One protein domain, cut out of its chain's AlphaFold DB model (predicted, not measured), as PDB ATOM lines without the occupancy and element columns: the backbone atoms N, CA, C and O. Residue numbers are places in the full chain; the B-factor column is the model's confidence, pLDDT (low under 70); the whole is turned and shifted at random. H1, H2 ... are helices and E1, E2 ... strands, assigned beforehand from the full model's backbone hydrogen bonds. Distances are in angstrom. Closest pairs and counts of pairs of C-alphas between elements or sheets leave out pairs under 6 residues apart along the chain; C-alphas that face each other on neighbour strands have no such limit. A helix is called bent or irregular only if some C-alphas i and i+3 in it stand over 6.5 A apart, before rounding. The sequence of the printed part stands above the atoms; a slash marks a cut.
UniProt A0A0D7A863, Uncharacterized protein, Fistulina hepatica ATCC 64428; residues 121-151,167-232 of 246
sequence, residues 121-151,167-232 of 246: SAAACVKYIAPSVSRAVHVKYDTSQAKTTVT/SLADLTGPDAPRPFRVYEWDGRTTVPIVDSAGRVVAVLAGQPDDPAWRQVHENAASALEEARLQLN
ATOM      1  N   SER A 121     142.973 148.683 141.279       74.25
ATOM      2  CA  SER A 121     144.374 148.296 141.097       74.25
ATOM      3  C   SER A 121     145.258 149.536 141.185       74.25
ATOM      4  O   SER A 121     145.093 150.457 140.381       74.25
ATOM      5  N   ALA A 122     146.194 149.559 142.138       75.12
ATOM      6  CA  ALA A 122     147.095 150.694 142.331       75.12
ATOM      7  C   ALA A 122     147.794 151.076 141.015       75.12
ATOM      8  O   ALA A 122     147.938 152.254 140.709       75.12
ATOM      9  N   ALA A 123     148.117 150.086 140.175       76.38
ATOM     10  CA  ALA A 123     148.690 150.309 138.852       76.38
ATOM     11  C   ALA A 123     147.744 151.061 137.897       76.38
ATOM     12  O   ALA A 123     148.193 151.916 137.139       76.38
ATOM     13  N   ALA A 124     146.438 150.776 137.932       71.62
ATOM     14  CA  ALA A 124     145.452 151.495 137.125       71.62
ATOM     15  C   ALA A 124     145.270 152.937 137.624       71.62
ATOM     16  O   ALA A 124     145.252 153.860 136.812       71.62
ATOM     17  N   CYS A 125     145.217 153.143 138.944       75.06
ATOM     18  CA  CYS A 125     145.175 154.486 139.525       75.06
ATOM     19  C   CYS A 125     146.410 155.306 139.131       75.06
ATOM     20  O   CYS A 125     146.276 156.428 138.651       75.06
ATOM     21  N   VAL A 126     147.610 154.735 139.253       81.00
ATOM     22  CA  VAL A 126     148.859 155.415 138.880       81.00
ATOM     23  C   VAL A 126     148.896 155.742 137.388       81.00
ATOM     24  O   VAL A 126     149.328 156.825 137.014       81.00
ATOM     25  N   LYS A 127     148.421 154.842 136.523       79.69
ATOM     26  CA  LYS A 127     148.496 155.052 135.074       79.69
ATOM     27  C   LYS A 127     147.467 156.054 134.549       79.69
ATOM     28  O   LYS A 127     147.792 156.824 133.653       79.69
ATOM     29  N   TYR A 128     146.240 156.016 135.060       75.00
ATOM     30  CA  TYR A 128     145.112 156.736 134.454       75.00
ATOM     31  C   TYR A 128     144.576 157.886 135.307       75.00
ATOM     32  O   TYR A 128     143.969 158.802 134.766       75.00
ATOM     33  N   ILE A 129     144.782 157.845 136.625       77.00
ATOM     34  CA  ILE A 129     144.240 158.849 137.547       77.00
ATOM     35  C   ILE A 129     145.333 159.836 137.946       77.00
ATOM     36  O   ILE A 129     145.114 161.036 137.826       77.00
ATOM     37  N   ALA A 130     146.517 159.355 138.349       83.25
ATOM     38  CA  ALA A 130     147.604 160.210 138.838       83.25
ATOM     39  C   ALA A 130     148.012 161.342 137.865       83.25
ATOM     40  O   ALA A 130     148.142 162.474 138.330       83.25
ATOM     41  N   PRO A 131     148.130 161.115 136.538       84.00
ATOM     42  CA  PRO A 131     148.459 162.188 135.593       84.00
ATOM     43  C   PRO A 131     147.365 163.258 135.478       84.00
ATOM     44  O   PRO A 131     147.645 164.393 135.102       84.00
ATOM     45  N   SER A 132     146.123 162.903 135.815       84.50
ATOM     46  CA  SER A 132     144.943 163.754 135.663       84.50
ATOM     47  C   SER A 132     144.487 164.420 136.964       84.50
ATOM     48  O   SER A 132     143.507 165.163 136.944       84.50
ATOM     49  N   VAL A 133     145.170 164.197 138.094       84.62
ATOM     50  CA  VAL A 133     144.785 164.779 139.398       84.62
ATOM     51  C   VAL A 133     144.812 166.307 139.368       84.62
ATOM     52  O   VAL A 133     143.940 166.945 139.949       84.62
ATOM     53  N   SER A 134     145.749 166.911 138.632       87.69
ATOM     54  CA  SER A 134     145.821 168.371 138.455       87.69
ATOM     55  C   SER A 134     144.590 168.965 137.758       87.69
ATOM     56  O   SER A 134     144.334 170.159 137.875       87.69
ATOM     57  N   ARG A 135     143.821 168.133 137.049       90.25
ATOM     58  CA  ARG A 135     142.585 168.493 136.344       90.25
ATOM     59  C   ARG A 135     141.333 167.976 137.056       90.25
ATOM     60  O   ARG A 135     140.255 168.010 136.472       90.25
ATOM     61  N   ALA A 136     141.460 167.466 138.281       93.81
ATOM     62  CA  ALA A 136     140.348 166.858 138.993       93.81
ATOM     63  C   ALA A 136     139.229 167.868 139.282       93.81
ATOM     64  O   ALA A 136     139.452 168.934 139.865       93.81
ATOM     65  N   VAL A 137     137.999 167.495 138.930       95.69
ATOM     66  CA  VAL A 137     136.806 168.284 139.244       95.69
ATOM     67  C   VAL A 137     136.352 167.929 140.649       95.69
ATOM     68  O   VAL A 137     135.935 166.802 140.906       95.69
ATOM     69  N   HIS A 138     136.419 168.898 141.554       94.88
ATOM     70  CA  HIS A 138     136.011 168.706 142.940       94.88
ATOM     71  C   HIS A 138     134.515 168.977 143.095       94.88
ATOM     72  O   HIS A 138     134.021 170.054 142.744       94.88
ATOM     73  N   VAL A 139     133.788 168.010 143.648       95.00
ATOM     74  CA  VAL A 139     132.359 168.127 143.953       95.00
ATOM     75  C   VAL A 139     132.129 168.129 145.459       95.00
ATOM     76  O   VAL A 139     132.837 167.475 146.216       95.00
ATOM     77  N   LYS A 140     131.089 168.841 145.909       93.31
ATOM     78  CA  LYS A 140     130.683 168.890 147.328       93.31
ATOM     79  C   LYS A 140     129.986 167.610 147.815       93.31
ATOM     80  O   LYS A 140     129.432 167.594 148.908       93.31
ATOM     81  N   TYR A 141     129.952 166.569 146.988       90.88
ATOM     82  CA  TYR A 141     129.387 165.280 147.358       90.88
ATOM     83  C   TYR A 141     130.273 164.622 148.422       90.88
ATOM     84  O   TYR A 141     131.489 164.770 148.358       90.88
ATOM     85  N   ASP A 142     129.687 163.912 149.385       91.50
ATOM     86  CA  ASP A 142     130.427 163.090 150.344       91.50
ATOM     87  C   ASP A 142     130.089 161.619 150.102       91.50
ATOM     88  O   ASP A 142     129.013 161.135 150.459       91.50
ATOM     89  N   THR A 143     131.034 160.889 149.513       88.44
ATOM     90  CA  THR A 143     130.851 159.473 149.182       88.44
ATOM     91  C   THR A 143     130.686 158.592 150.421       88.44
ATOM     92  O   THR A 143     130.135 157.503 150.307       88.44
ATOM     93  N   SER A 144     131.100 159.035 151.617       86.38
ATOM     94  CA  SER A 144     130.860 158.265 152.854       86.38
ATOM     95  C   SER A 144     129.382 158.200 153.215       86.38
ATOM     96  O   SER A 144     128.961 157.243 153.853       86.38
ATOM     97  N   GLN A 145     128.608 159.212 152.816       86.88
ATOM     98  CA  GLN A 145     127.163 159.275 153.042       86.88
ATOM     99  C   GLN A 145     126.379 158.608 151.905       86.88
ATOM    100  O   GLN A 145     125.153 158.517 151.957       86.88
ATOM    101  N   ALA A 146     127.065 158.144 150.854       83.31
ATOM    102  CA  ALA A 146     126.423 157.444 149.758       83.31
ATOM    103  C   ALA A 146     125.813 156.135 150.272       83.31
ATOM    104  O   ALA A 146     126.511 155.269 150.809       83.31
ATOM    105  N   LYS A 147     124.504 155.958 150.062       79.25
ATOM    106  CA  LYS A 147     123.811 154.703 150.371       79.25
ATOM    107  C   LYS A 147     124.410 153.592 149.507       79.25
ATOM    108  O   LYS A 147     124.103 153.468 148.324       79.25
ATOM    109  N   THR A 148     125.302 152.807 150.100       70.38
ATOM    110  CA  THR A 148     126.018 151.734 149.411       70.38
ATOM    111  C   THR A 148     125.328 150.418 149.735       70.38
ATOM    112  O   THR A 148     125.182 150.063 150.902       70.38
ATOM    113  N   THR A 149     124.884 149.674 148.723       61.91
ATOM    114  CA  THR A 149     124.410 148.300 148.925       61.91
ATOM    115  C   THR A 149     125.587 147.329 148.831       61.91
ATOM    116  O   THR A 149     126.489 147.498 148.011       61.91
ATOM    117  N   VAL A 150     125.591 146.289 149.675       61.78
ATOM    118  CA  VAL A 150     126.661 145.265 149.753       61.78
ATOM    119  C   VAL A 150     126.903 144.572 148.403       61.78
ATOM    120  O   VAL A 150     127.992 144.074 148.109       61.78
ATOM    121  N   THR A 151     125.892 144.558 147.538       59.81
ATOM    122  CA  THR A 151     125.965 144.045 146.174       59.81
ATOM    123  C   THR A 151     125.959 145.213 145.192       59.81
ATOM    124  O   THR A 151     124.891 145.706 144.858       59.81
ATOM    125  N   SER A 167     115.563 170.844 128.582       93.44
ATOM    126  CA  SER A 167     116.608 171.601 127.905       93.44
ATOM    127  C   SER A 167     117.798 171.831 128.843       93.44
ATOM    128  O   SER A 167     117.699 171.704 130.066       93.44
ATOM    129  N   LEU A 168     118.951 172.204 128.279       93.06
ATOM    130  CA  LEU A 168     120.106 172.587 129.094       93.06
ATOM    131  C   LEU A 168     119.762 173.771 130.014       93.06
ATOM    132  O   LEU A 168     120.136 173.757 131.184       93.06
ATOM    133  N   ALA A 169     119.000 174.747 129.507       93.94
ATOM    134  CA  ALA A 169     118.561 175.911 130.271       93.94
ATOM    135  C   ALA A 169     117.669 175.526 131.462       93.94
ATOM    136  O   ALA A 169     117.819 176.115 132.527       93.94
ATOM    137  N   ASP A 170     116.832 174.493 131.336       93.75
ATOM    138  CA  ASP A 170     115.987 174.018 132.444       93.75
ATOM    139  C   ASP A 170     116.812 173.414 133.592       93.75
ATOM    140  O   ASP A 170     116.394 173.428 134.749       93.75
ATOM    141  N   LEU A 171     117.997 172.876 133.282       93.94
ATOM    142  CA  LEU A 171     118.885 172.242 134.259       93.94
ATOM    143  C   LEU A 171     119.926 173.209 134.837       93.94
ATOM    144  O   LEU A 171     120.390 173.010 135.959       93.94
ATOM    145  N   THR A 172     120.332 174.231 134.081       95.62
ATOM    146  CA  THR A 172     121.460 175.109 134.446       95.62
ATOM    147  C   THR A 172     121.067 176.574 134.601       95.62
ATOM    148  O   THR A 172     121.912 177.390 134.968       95.62
ATOM    149  N   GLY A 173     119.825 176.929 134.274       94.31
ATOM    150  CA  GLY A 173     119.301 178.285 134.360       94.31
ATOM    151  C   GLY A 173     119.144 178.774 135.803       94.31
ATOM    152  O   GLY A 173     119.189 177.978 136.743       94.31
ATOM    153  N   PRO A 174     118.947 180.089 135.997       94.88
ATOM    154  CA  PRO A 174     118.761 180.679 137.324       94.88
ATOM    155  C   PRO A 174     117.507 180.149 138.035       94.88
ATOM    156  O   PRO A 174     117.508 180.055 139.260       94.88
ATOM    157  N   ASP A 175     116.491 179.752 137.266       94.38
ATOM    158  CA  ASP A 175     115.221 179.216 137.768       94.38
ATOM    159  C   ASP A 175     115.242 177.686 137.935       94.38
ATOM    160  O   ASP A 175     114.246 177.086 138.348       94.38
ATOM    161  N   ALA A 176     116.366 177.028 137.619       91.94
ATOM    162  CA  ALA A 176     116.489 175.587 137.779       91.94
ATOM    163  C   ALA A 176     116.371 175.226 139.276       91.94
ATOM    164  O   ALA A 176     117.153 175.734 140.086       91.94
ATOM    165  N   PRO A 177     115.483 174.288 139.667       90.31
ATOM    166  CA  PRO A 177     115.311 173.885 141.069       90.31
ATOM    167  C   PRO A 177     116.622 173.432 141.720       90.31
ATOM    168  O   PRO A 177     116.837 173.560 142.925       90.31
ATOM    169  N   ARG A 178     117.517 172.872 140.900       84.88
ATOM    170  CA  ARG A 178     118.883 172.525 141.268       84.88
ATOM    171  C   ARG A 178     119.799 172.965 140.137       84.88
ATOM    172  O   ARG A 178     119.727 172.352 139.076       84.88
ATOM    173  N   PRO A 179     120.671 173.962 140.345       85.50
ATOM    174  CA  PRO A 179     121.560 174.419 139.294       85.50
ATOM    175  C   PRO A 179     122.622 173.349 139.035       85.50
ATOM    176  O   PRO A 179     123.574 173.179 139.808       85.50
ATOM    177  N   PHE A 180     122.451 172.602 137.947       92.31
ATOM    178  CA  PHE A 180     123.495 171.726 137.441       92.31
ATOM    179  C   PHE A 180     124.683 172.579 137.000       92.31
ATOM    180  O   PHE A 180     124.538 173.669 136.448       92.31
ATOM    181  N   ARG A 181     125.890 172.071 137.249       92.31
ATOM    182  CA  ARG A 181     127.118 172.697 136.760       92.31
ATOM    183  C   ARG A 181     127.496 172.059 135.438       92.31
ATOM    184  O   ARG A 181     127.700 170.848 135.383       92.31
ATOM    185  N   VAL A 182     127.625 172.877 134.402       93.62
ATOM    186  CA  VAL A 182     128.205 172.442 133.132       93.62
ATOM    187  C   VAL A 182     129.717 172.437 133.282       93.62
ATOM    188  O   VAL A 182     130.312 173.422 133.716       93.62
ATOM    189  N   TYR A 183     130.331 171.309 132.946       94.12
ATOM    190  CA  TYR A 183     131.775 171.188 132.851       94.12
ATOM    191  C   TYR A 183     132.130 170.933 131.392       94.12
ATOM    192  O   TYR A 183     131.810 169.874 130.850       94.12
ATOM    193  N   GLU A 184     132.750 171.920 130.749       94.88
ATOM    194  CA  GLU A 184     133.211 171.773 129.375       94.88
ATOM    195  C   GLU A 184     134.373 170.785 129.322       94.88
ATOM    196  O   GLU A 184     135.360 170.895 130.051       94.88
ATOM    197  N   TRP A 185     134.237 169.790 128.454       94.81
ATOM    198  CA  TRP A 185     135.191 168.705 128.338       94.81
ATOM    199  C   TRP A 185     135.469 168.403 126.871       94.81
ATOM    200  O   TRP A 185     134.556 168.317 126.055       94.81
ATOM    201  N   ASP A 186     136.746 168.213 126.547       93.38
ATOM    202  CA  ASP A 186     137.231 167.937 125.192       93.38
ATOM    203  C   ASP A 186     136.883 166.522 124.687       93.38
ATOM    204  O   ASP A 186     137.131 166.201 123.524       93.38
ATOM    205  N   GLY A 187     136.358 165.656 125.563       92.62
ATOM    206  CA  GLY A 187     136.084 164.246 125.277       92.62
ATOM    207  C   GLY A 187     137.340 163.387 125.088       92.62
ATOM    208  O   GLY A 187     137.235 162.206 124.763       92.62
ATOM    209  N   ARG A 188     138.536 163.957 125.269       91.44
ATOM    210  CA  ARG A 188     139.827 163.315 124.985       91.44
ATOM    211  C   ARG A 188     140.651 163.113 126.236       91.44
ATOM    212  O   ARG A 188     141.154 162.020 126.467       91.44
ATOM    213  N   THR A 189     140.775 164.141 127.061       91.44
ATOM    214  CA  THR A 189     141.567 164.064 128.283       91.44
ATOM    215  C   THR A 189     140.781 163.312 129.349       91.44
ATOM    216  O   THR A 189     139.643 163.659 129.637       91.44
ATOM    217  N   THR A 190     141.389 162.330 130.016       93.06
ATOM    218  CA  THR A 190     140.757 161.734 131.203       93.06
ATOM    219  C   THR A 190     140.672 162.756 132.336       93.06
ATOM    220  O   THR A 190     141.696 163.329 132.716       93.06
ATOM    221  N   VAL A 191     139.478 162.963 132.895       94.94
ATOM    222  CA  VAL A 191     139.241 163.907 133.999       94.94
ATOM    223  C   VAL A 191     138.547 163.187 135.161       94.94
ATOM    224  O   VAL A 191     137.401 162.754 135.014       94.94
ATOM    225  N   PRO A 192     139.211 163.020 136.320       94.94
ATOM    226  CA  PRO A 192     138.569 162.458 137.496       94.94
ATOM    227  C   PRO A 192     137.645 163.493 138.147       94.94
ATOM    228  O   PRO A 192     137.983 164.671 138.262       94.94
ATOM    229  N   ILE A 193     136.489 163.032 138.612       94.75
ATOM    230  CA  ILE A 193     135.592 163.787 139.481       94.75
ATOM    231  C   ILE A 193     135.805 163.242 140.889       94.75
ATOM    232  O   ILE A 193     135.638 162.040 141.126       94.75
ATOM    233  N   VAL A 194     136.217 164.115 141.800       94.56
ATOM    234  CA  VAL A 194     136.600 163.763 143.168       94.56
ATOM    235  C   VAL A 194     135.684 164.429 144.178       94.56
ATOM    236  O   VAL A 194     135.211 165.547 143.977       94.56
ATOM    237  N   ASP A 195     135.417 163.719 145.261       94.81
ATOM    238  CA  ASP A 195     134.630 164.222 146.376       94.81
ATOM    239  C   ASP A 195     135.455 165.131 147.306       94.81
ATOM    240  O   ASP A 195     136.642 165.381 147.073       94.81
ATOM    241  N   SER A 196     134.836 165.630 148.378       92.94
ATOM    242  CA  SER A 196     135.507 166.505 149.353       92.94
ATOM    243  C   SER A 196     136.691 165.855 150.085       92.94
ATOM    244  O   SER A 196     137.540 166.571 150.613       92.94
ATOM    245  N   ALA A 197     136.776 164.522 150.102       92.00
ATOM    246  CA  ALA A 197     137.859 163.749 150.706       92.00
ATOM    247  C   ALA A 197     138.903 163.276 149.671       92.00
ATOM    248  O   ALA A 197     139.779 162.476 150.000       92.00
ATOM    249  N   GLY A 198     138.812 163.730 148.414       88.69
ATOM    250  CA  GLY A 198     139.716 163.332 147.332       88.69
ATOM    251  C   GLY A 198     139.467 161.922 146.787       88.69
ATOM    252  O   GLY A 198     140.292 161.394 146.038       88.69
ATOM    253  N   ARG A 199     138.343 161.285 147.135       89.19
ATOM    254  CA  ARG A 199     137.959 159.978 146.588       89.19
ATOM    255  C   ARG A 199     137.351 160.173 145.205       89.19
ATOM    256  O   ARG A 199     136.529 161.059 144.996       89.19
ATOM    257  N   VAL A 200     137.734 159.322 144.257       90.38
ATOM    258  CA  VAL A 200     137.200 159.364 142.890       90.38
ATOM    259  C   VAL A 200     135.774 158.816 142.883       90.38
ATOM    260  O   VAL A 200     135.567 157.640 143.174       90.38
ATOM    261  N   VAL A 201     134.807 159.662 142.526       91.44
ATOM    262  CA  VAL A 201     133.381 159.296 142.426       91.44
ATOM    263  C   VAL A 201     132.966 158.949 141.006       91.44
ATOM    264  O   VAL A 201     132.107 158.098 140.794       91.44
ATOM    265  N   ALA A 202     133.596 159.590 140.027       91.94
ATOM    266  CA  ALA A 202     133.382 159.338 138.614       91.94
ATOM    267  C   ALA A 202     134.650 159.680 137.828       91.94
ATOM    268  O   ALA A 202     135.524 160.405 138.303       91.94
ATOM    269  N   VAL A 203     134.756 159.150 136.613       92.62
ATOM    270  CA  VAL A 203     135.853 159.456 135.694       92.62
ATOM    271  C   VAL A 203     135.247 159.759 134.335       92.62
ATOM    272  O   VAL A 203     134.546 158.918 133.771       92.62
ATOM    273  N   LEU A 204     135.538 160.943 133.799       93.94
ATOM    274  CA  LEU A 204     135.306 161.246 132.394       93.94
ATOM    275  C   LEU A 204     136.390 160.514 131.605       93.94
ATOM    276  O   LEU A 204     137.535 160.963 131.532       93.94
ATOM    277  N   ALA A 205     136.055 159.311 131.143       90.12
ATOM    278  CA  ALA A 205     136.978 158.434 130.440       90.12
ATOM    279  C   ALA A 205     137.281 159.034 129.066       90.12
ATOM    280  O   ALA A 205     136.425 159.045 128.188       90.12
ATOM    281  N   GLY A 206     138.487 159.578 128.920       90.94
ATOM    282  CA  GLY A 206     138.944 160.196 127.684       90.94
ATOM    283  C   GLY A 206     139.038 159.234 126.503       90.94
ATOM    284  O   GLY A 206     138.832 158.024 126.618       90.94
ATOM    285  N   GLN A 207     139.405 159.797 125.360       91.44
ATOM    286  CA  GLN A 207     139.708 159.047 124.153       91.44
ATOM    287  C   GLN A 207     141.157 158.534 124.217       91.44
ATOM    288  O   GLN A 207     142.053 159.323 124.508       91.44
ATOM    289  N   PRO A 208     141.434 157.253 123.920       89.62
ATOM    290  CA  PRO A 208     142.803 156.810 123.688       89.62
ATOM    291  C   PRO A 208     143.400 157.489 122.443       89.62
ATOM    292  O   PRO A 208     142.678 157.801 121.492       89.62
ATOM    293  N   ASP A 209     144.728 157.644 122.433       90.25
ATOM    294  CA  ASP A 209     145.517 158.170 121.305       90.25
ATOM    295  C   ASP A 209     145.635 157.147 120.158       90.25
ATOM    296  O   ASP A 209     146.722 156.798 119.700       90.25
ATOM    297  N   ASP A 210     144.497 156.621 119.713       93.88
ATOM    298  CA  ASP A 210     144.381 155.706 118.584       93.88
ATOM    299  C   ASP A 210     143.578 156.392 117.462       93.88
ATOM    300  O   ASP A 210     142.398 156.714 117.659       93.88
ATOM    301  N   PRO A 211     144.170 156.627 116.275       94.69
ATOM    302  CA  PRO A 211     143.462 157.242 115.154       94.69
ATOM    303  C   PRO A 211     142.278 156.396 114.658       94.69
ATOM    304  O   PRO A 211     141.320 156.950 114.119       94.69
ATOM    305  N   ALA A 212     142.296 155.076 114.871       96.69
ATOM    306  CA  ALA A 212     141.205 154.177 114.503       96.69
ATOM    307  C   ALA A 212     140.072 154.141 115.543       96.69
ATOM    308  O   ALA A 212     139.030 153.532 115.290       96.69
ATOM    309  N   TRP A 213     140.224 154.803 116.696       92.75
ATOM    310  CA  TRP A 213     139.259 154.730 117.797       92.75
ATOM    311  C   TRP A 213     137.834 155.111 117.388       92.75
ATOM    312  O   TRP A 213     136.873 154.434 117.759       92.75
ATOM    313  N   ARG A 214     137.694 156.164 116.574       93.75
ATOM    314  CA  ARG A 214     136.395 156.590 116.035       93.75
ATOM    315  C   ARG A 214     135.737 155.463 115.235       93.75
ATOM    316  O   ARG A 214     134.591 155.121 115.508       93.75
ATOM    317  N   GLN A 215     136.484 154.844 114.319       97.12
ATOM    318  CA  GLN A 215     135.985 153.748 113.489       97.12
ATOM    319  C   GLN A 215     135.571 152.537 114.334       97.12
ATOM    320  O   GLN A 215     134.551 151.910 114.062       97.12
ATOM    321  N   VAL A 216     136.342 152.206 115.377       96.81
ATOM    322  CA  VAL A 216     136.012 151.108 116.300       96.81
ATOM    323  C   VAL A 216     134.671 151.363 116.993       96.81
ATOM    324  O   VAL A 216     133.838 150.458 117.061       96.81
ATOM    325  N   HIS A 217     134.435 152.589 117.467       94.44
ATOM    326  CA  HIS A 217     133.174 152.968 118.105       94.44
ATOM    327  C   HIS A 217     131.986 152.971 117.145       94.44
ATOM    328  O   HIS A 217     130.926 152.459 117.502       94.44
ATOM    329  N   GLU A 218     132.158 153.505 115.937       96.50
ATOM    330  CA  GLU A 218     131.123 153.497 114.898       96.50
ATOM    331  C   GLU A 218     130.737 152.059 114.532       96.50
ATOM    332  O   GLU A 218     129.561 151.703 114.588       96.50
ATOM    333  N   ASN A 219     131.725 151.195 114.287       97.69
ATOM    334  CA  ASN A 219     131.494 149.781 113.993       97.69
ATOM    335  C   ASN A 219     130.765 149.068 115.141       97.69
ATOM    336  O   ASN A 219     129.838 148.292 114.904       97.69
ATOM    337  N   ALA A 220     131.164 149.330 116.390       96.56
ATOM    338  CA  ALA A 220     130.517 148.749 117.562       96.56
ATOM    339  C   ALA A 220     129.061 149.220 117.710       96.56
ATOM    340  O   ALA A 220     128.179 148.405 117.982       96.56
ATOM    341  N   ALA A 221     128.794 150.513 117.501       96.19
ATOM    342  CA  ALA A 221     127.448 151.074 117.546       96.19
ATOM    343  C   ALA A 221     126.552 150.482 116.446       96.19
ATOM    344  O   ALA A 221     125.441 150.034 116.737       96.19
ATOM    345  N   SER A 222     127.050 150.394 115.208       97.31
ATOM    346  CA  SER A 222     126.331 149.761 114.097       97.31
ATOM    347  C   SER A 222     126.000 148.296 114.389       97.31
ATOM    348  O   SER A 222     124.858 147.879 114.199       97.31
ATOM    349  N   ALA A 223     126.956 147.528 114.920       97.56
ATOM    350  CA  ALA A 223     126.736 146.129 115.281       97.56
ATOM    351  C   ALA A 223     125.679 145.962 116.392       97.56
ATOM    352  O   ALA A 223     124.872 145.030 116.353       97.56
ATOM    353  N   LEU A 224     125.649 146.869 117.378       96.81
ATOM    354  CA  LEU A 224     124.633 146.863 118.437       96.81
ATOM    355  C   LEU A 224     123.231 147.168 117.894       96.81
ATOM    356  O   LEU A 224     122.274 146.486 118.274       96.81
ATOM    357  N   GLU A 225     123.097 148.144 116.996       95.31
ATOM    358  CA  GLU A 225     121.810 148.446 116.360       95.31
ATOM    359  C   GLU A 225     121.323 147.294 115.477       95.31
ATOM    360  O   GLU A 225     120.151 146.914 115.549       95.31
ATOM    361  N   GLU A 226     122.215 146.660 114.714       95.06
ATOM    362  CA  GLU A 226     121.871 145.475 113.927       95.06
ATOM    363  C   GLU A 226     121.364 144.336 114.827       95.06
ATOM    364  O   GLU A 226     120.286 143.771 114.599       95.06
ATOM    365  N   ALA A 227     122.083 144.042 115.914       94.75
ATOM    366  CA  ALA A 227     121.677 143.028 116.882       94.75
ATOM    367  C   ALA A 227     120.316 143.353 117.529       94.75
ATOM    368  O   ALA A 227     119.486 142.458 117.737       94.75
ATOM    369  N   ARG A 228     120.036 144.633 117.812       92.69
ATOM    370  CA  ARG A 228     118.752 145.087 118.371       92.69
ATOM    371  C   ARG A 228     117.581 144.767 117.441       92.69
ATOM    372  O   ARG A 228     116.530 144.310 117.907       92.69
ATOM    373  N   LEU A 229     117.752 144.958 116.132       91.00
ATOM    374  CA  LEU A 229     116.734 144.623 115.131       91.00
ATOM    375  C   LEU A 229     116.455 143.113 115.099       91.00
ATOM    376  O   LEU A 229     115.290 142.698 115.098       91.00
ATOM    377  N   GLN A 230     117.504 142.291 115.167       88.56
ATOM    378  CA  GLN A 230     117.380 140.830 115.187       88.56
ATOM    379  C   GLN A 230     116.651 140.320 116.446       88.56
ATOM    380  O   GLN A 230     115.757 139.469 116.357       88.56
ATOM    381  N   LEU A 231     116.956 140.879 117.624       88.00
ATOM    382  CA  LEU A 231     116.292 140.516 118.887       88.00
ATOM    383  C   LEU A 231     114.788 140.834 118.871       88.00
ATOM    384  O   LEU A 231     113.965 140.033 119.336       88.00
ATOM    385  N   ASN A 232     114.407 141.976 118.296       78.56
ATOM    386  CA  ASN A 232     113.006 142.376 118.176       78.56
ATOM    387  C   ASN A 232     112.225 141.495 117.189       78.56
ATOM    388  O   ASN A 232     111.060 141.165 117.447       78.56
TER     389      ASN A 232
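What this domain is: This is residues 121 to 151 and 167 to 232 of the 246 residues of an uncharacterized protein of Fistulina hepatica ATCC 64428 (UniProt A0A0D7A863). A small two-stranded hairpin, E1 and E2, makes the middle of a loosely spread model, with the irregular helix H1 packed on it beside E1. The long helix H3 sticks out on its own beyond E2, and short H2 lies far from the hairpin at the other end of the long stretch that leads to E1. The printed part has 97 residues, with three named helices and two named strands in the order H1, H2, E1, E2, H3; the class is mostly helix, with 48 residues in named elements, under half. The sheet, E1 - E2, is antiparallel. The whole is loose, with a radius of gyration of the C-alphas of 18.0 A, and spans 44 by 41 by 34 A.

Where its parts are: E1 is residues 191 to 194 and E2 residues 200 to 204, 10.8 A long. H1, residues 122 to 135, begins at C-alpha 122 (147.095, 150.694, 142.331) and is 19.3 A long; it is irregular, with C-alphas 131 and 134 7.3 A apart. H2 is residues 168 to 172. H3, residues 213 to 232, is 29.0 A long and ends at C-alpha 232 (113.006, 142.376, 118.176).

How they stand to each other: E1 and E2 form a hairpin at 159 degrees, with N 193 and O 202 2.8 A apart and N 204 and O 191 2.9 A apart, within hydrogen-bond range. Residues 137 to 138 pair parallel with residues 193 to 194 of E1. H1 and E1 have 8 pairs of C-alphas within 8 A, the closest those of Ser 132 and Val 191, 5.9 A. H1 and E2 are near each other, with 5 pairs within 10 A. H2 is apart from H1, E2 and H3. Every O i to N i+4 pair is within hydrogen-bond range in H2 and H3, but 5 of 10 in H1.

The domain as a whole: The C-alphas farthest apart, of Ala 197 and Gln 230, are 47.0 A apart. Residues 152 to 166 are not printed, and the gap is 34.4 A between C-alphas 151 and 167. The link H2 to E1 is long. Residues 145 to 151 and 210 to 232 stand free. Residues 149 to 151 have pLDDT under 70.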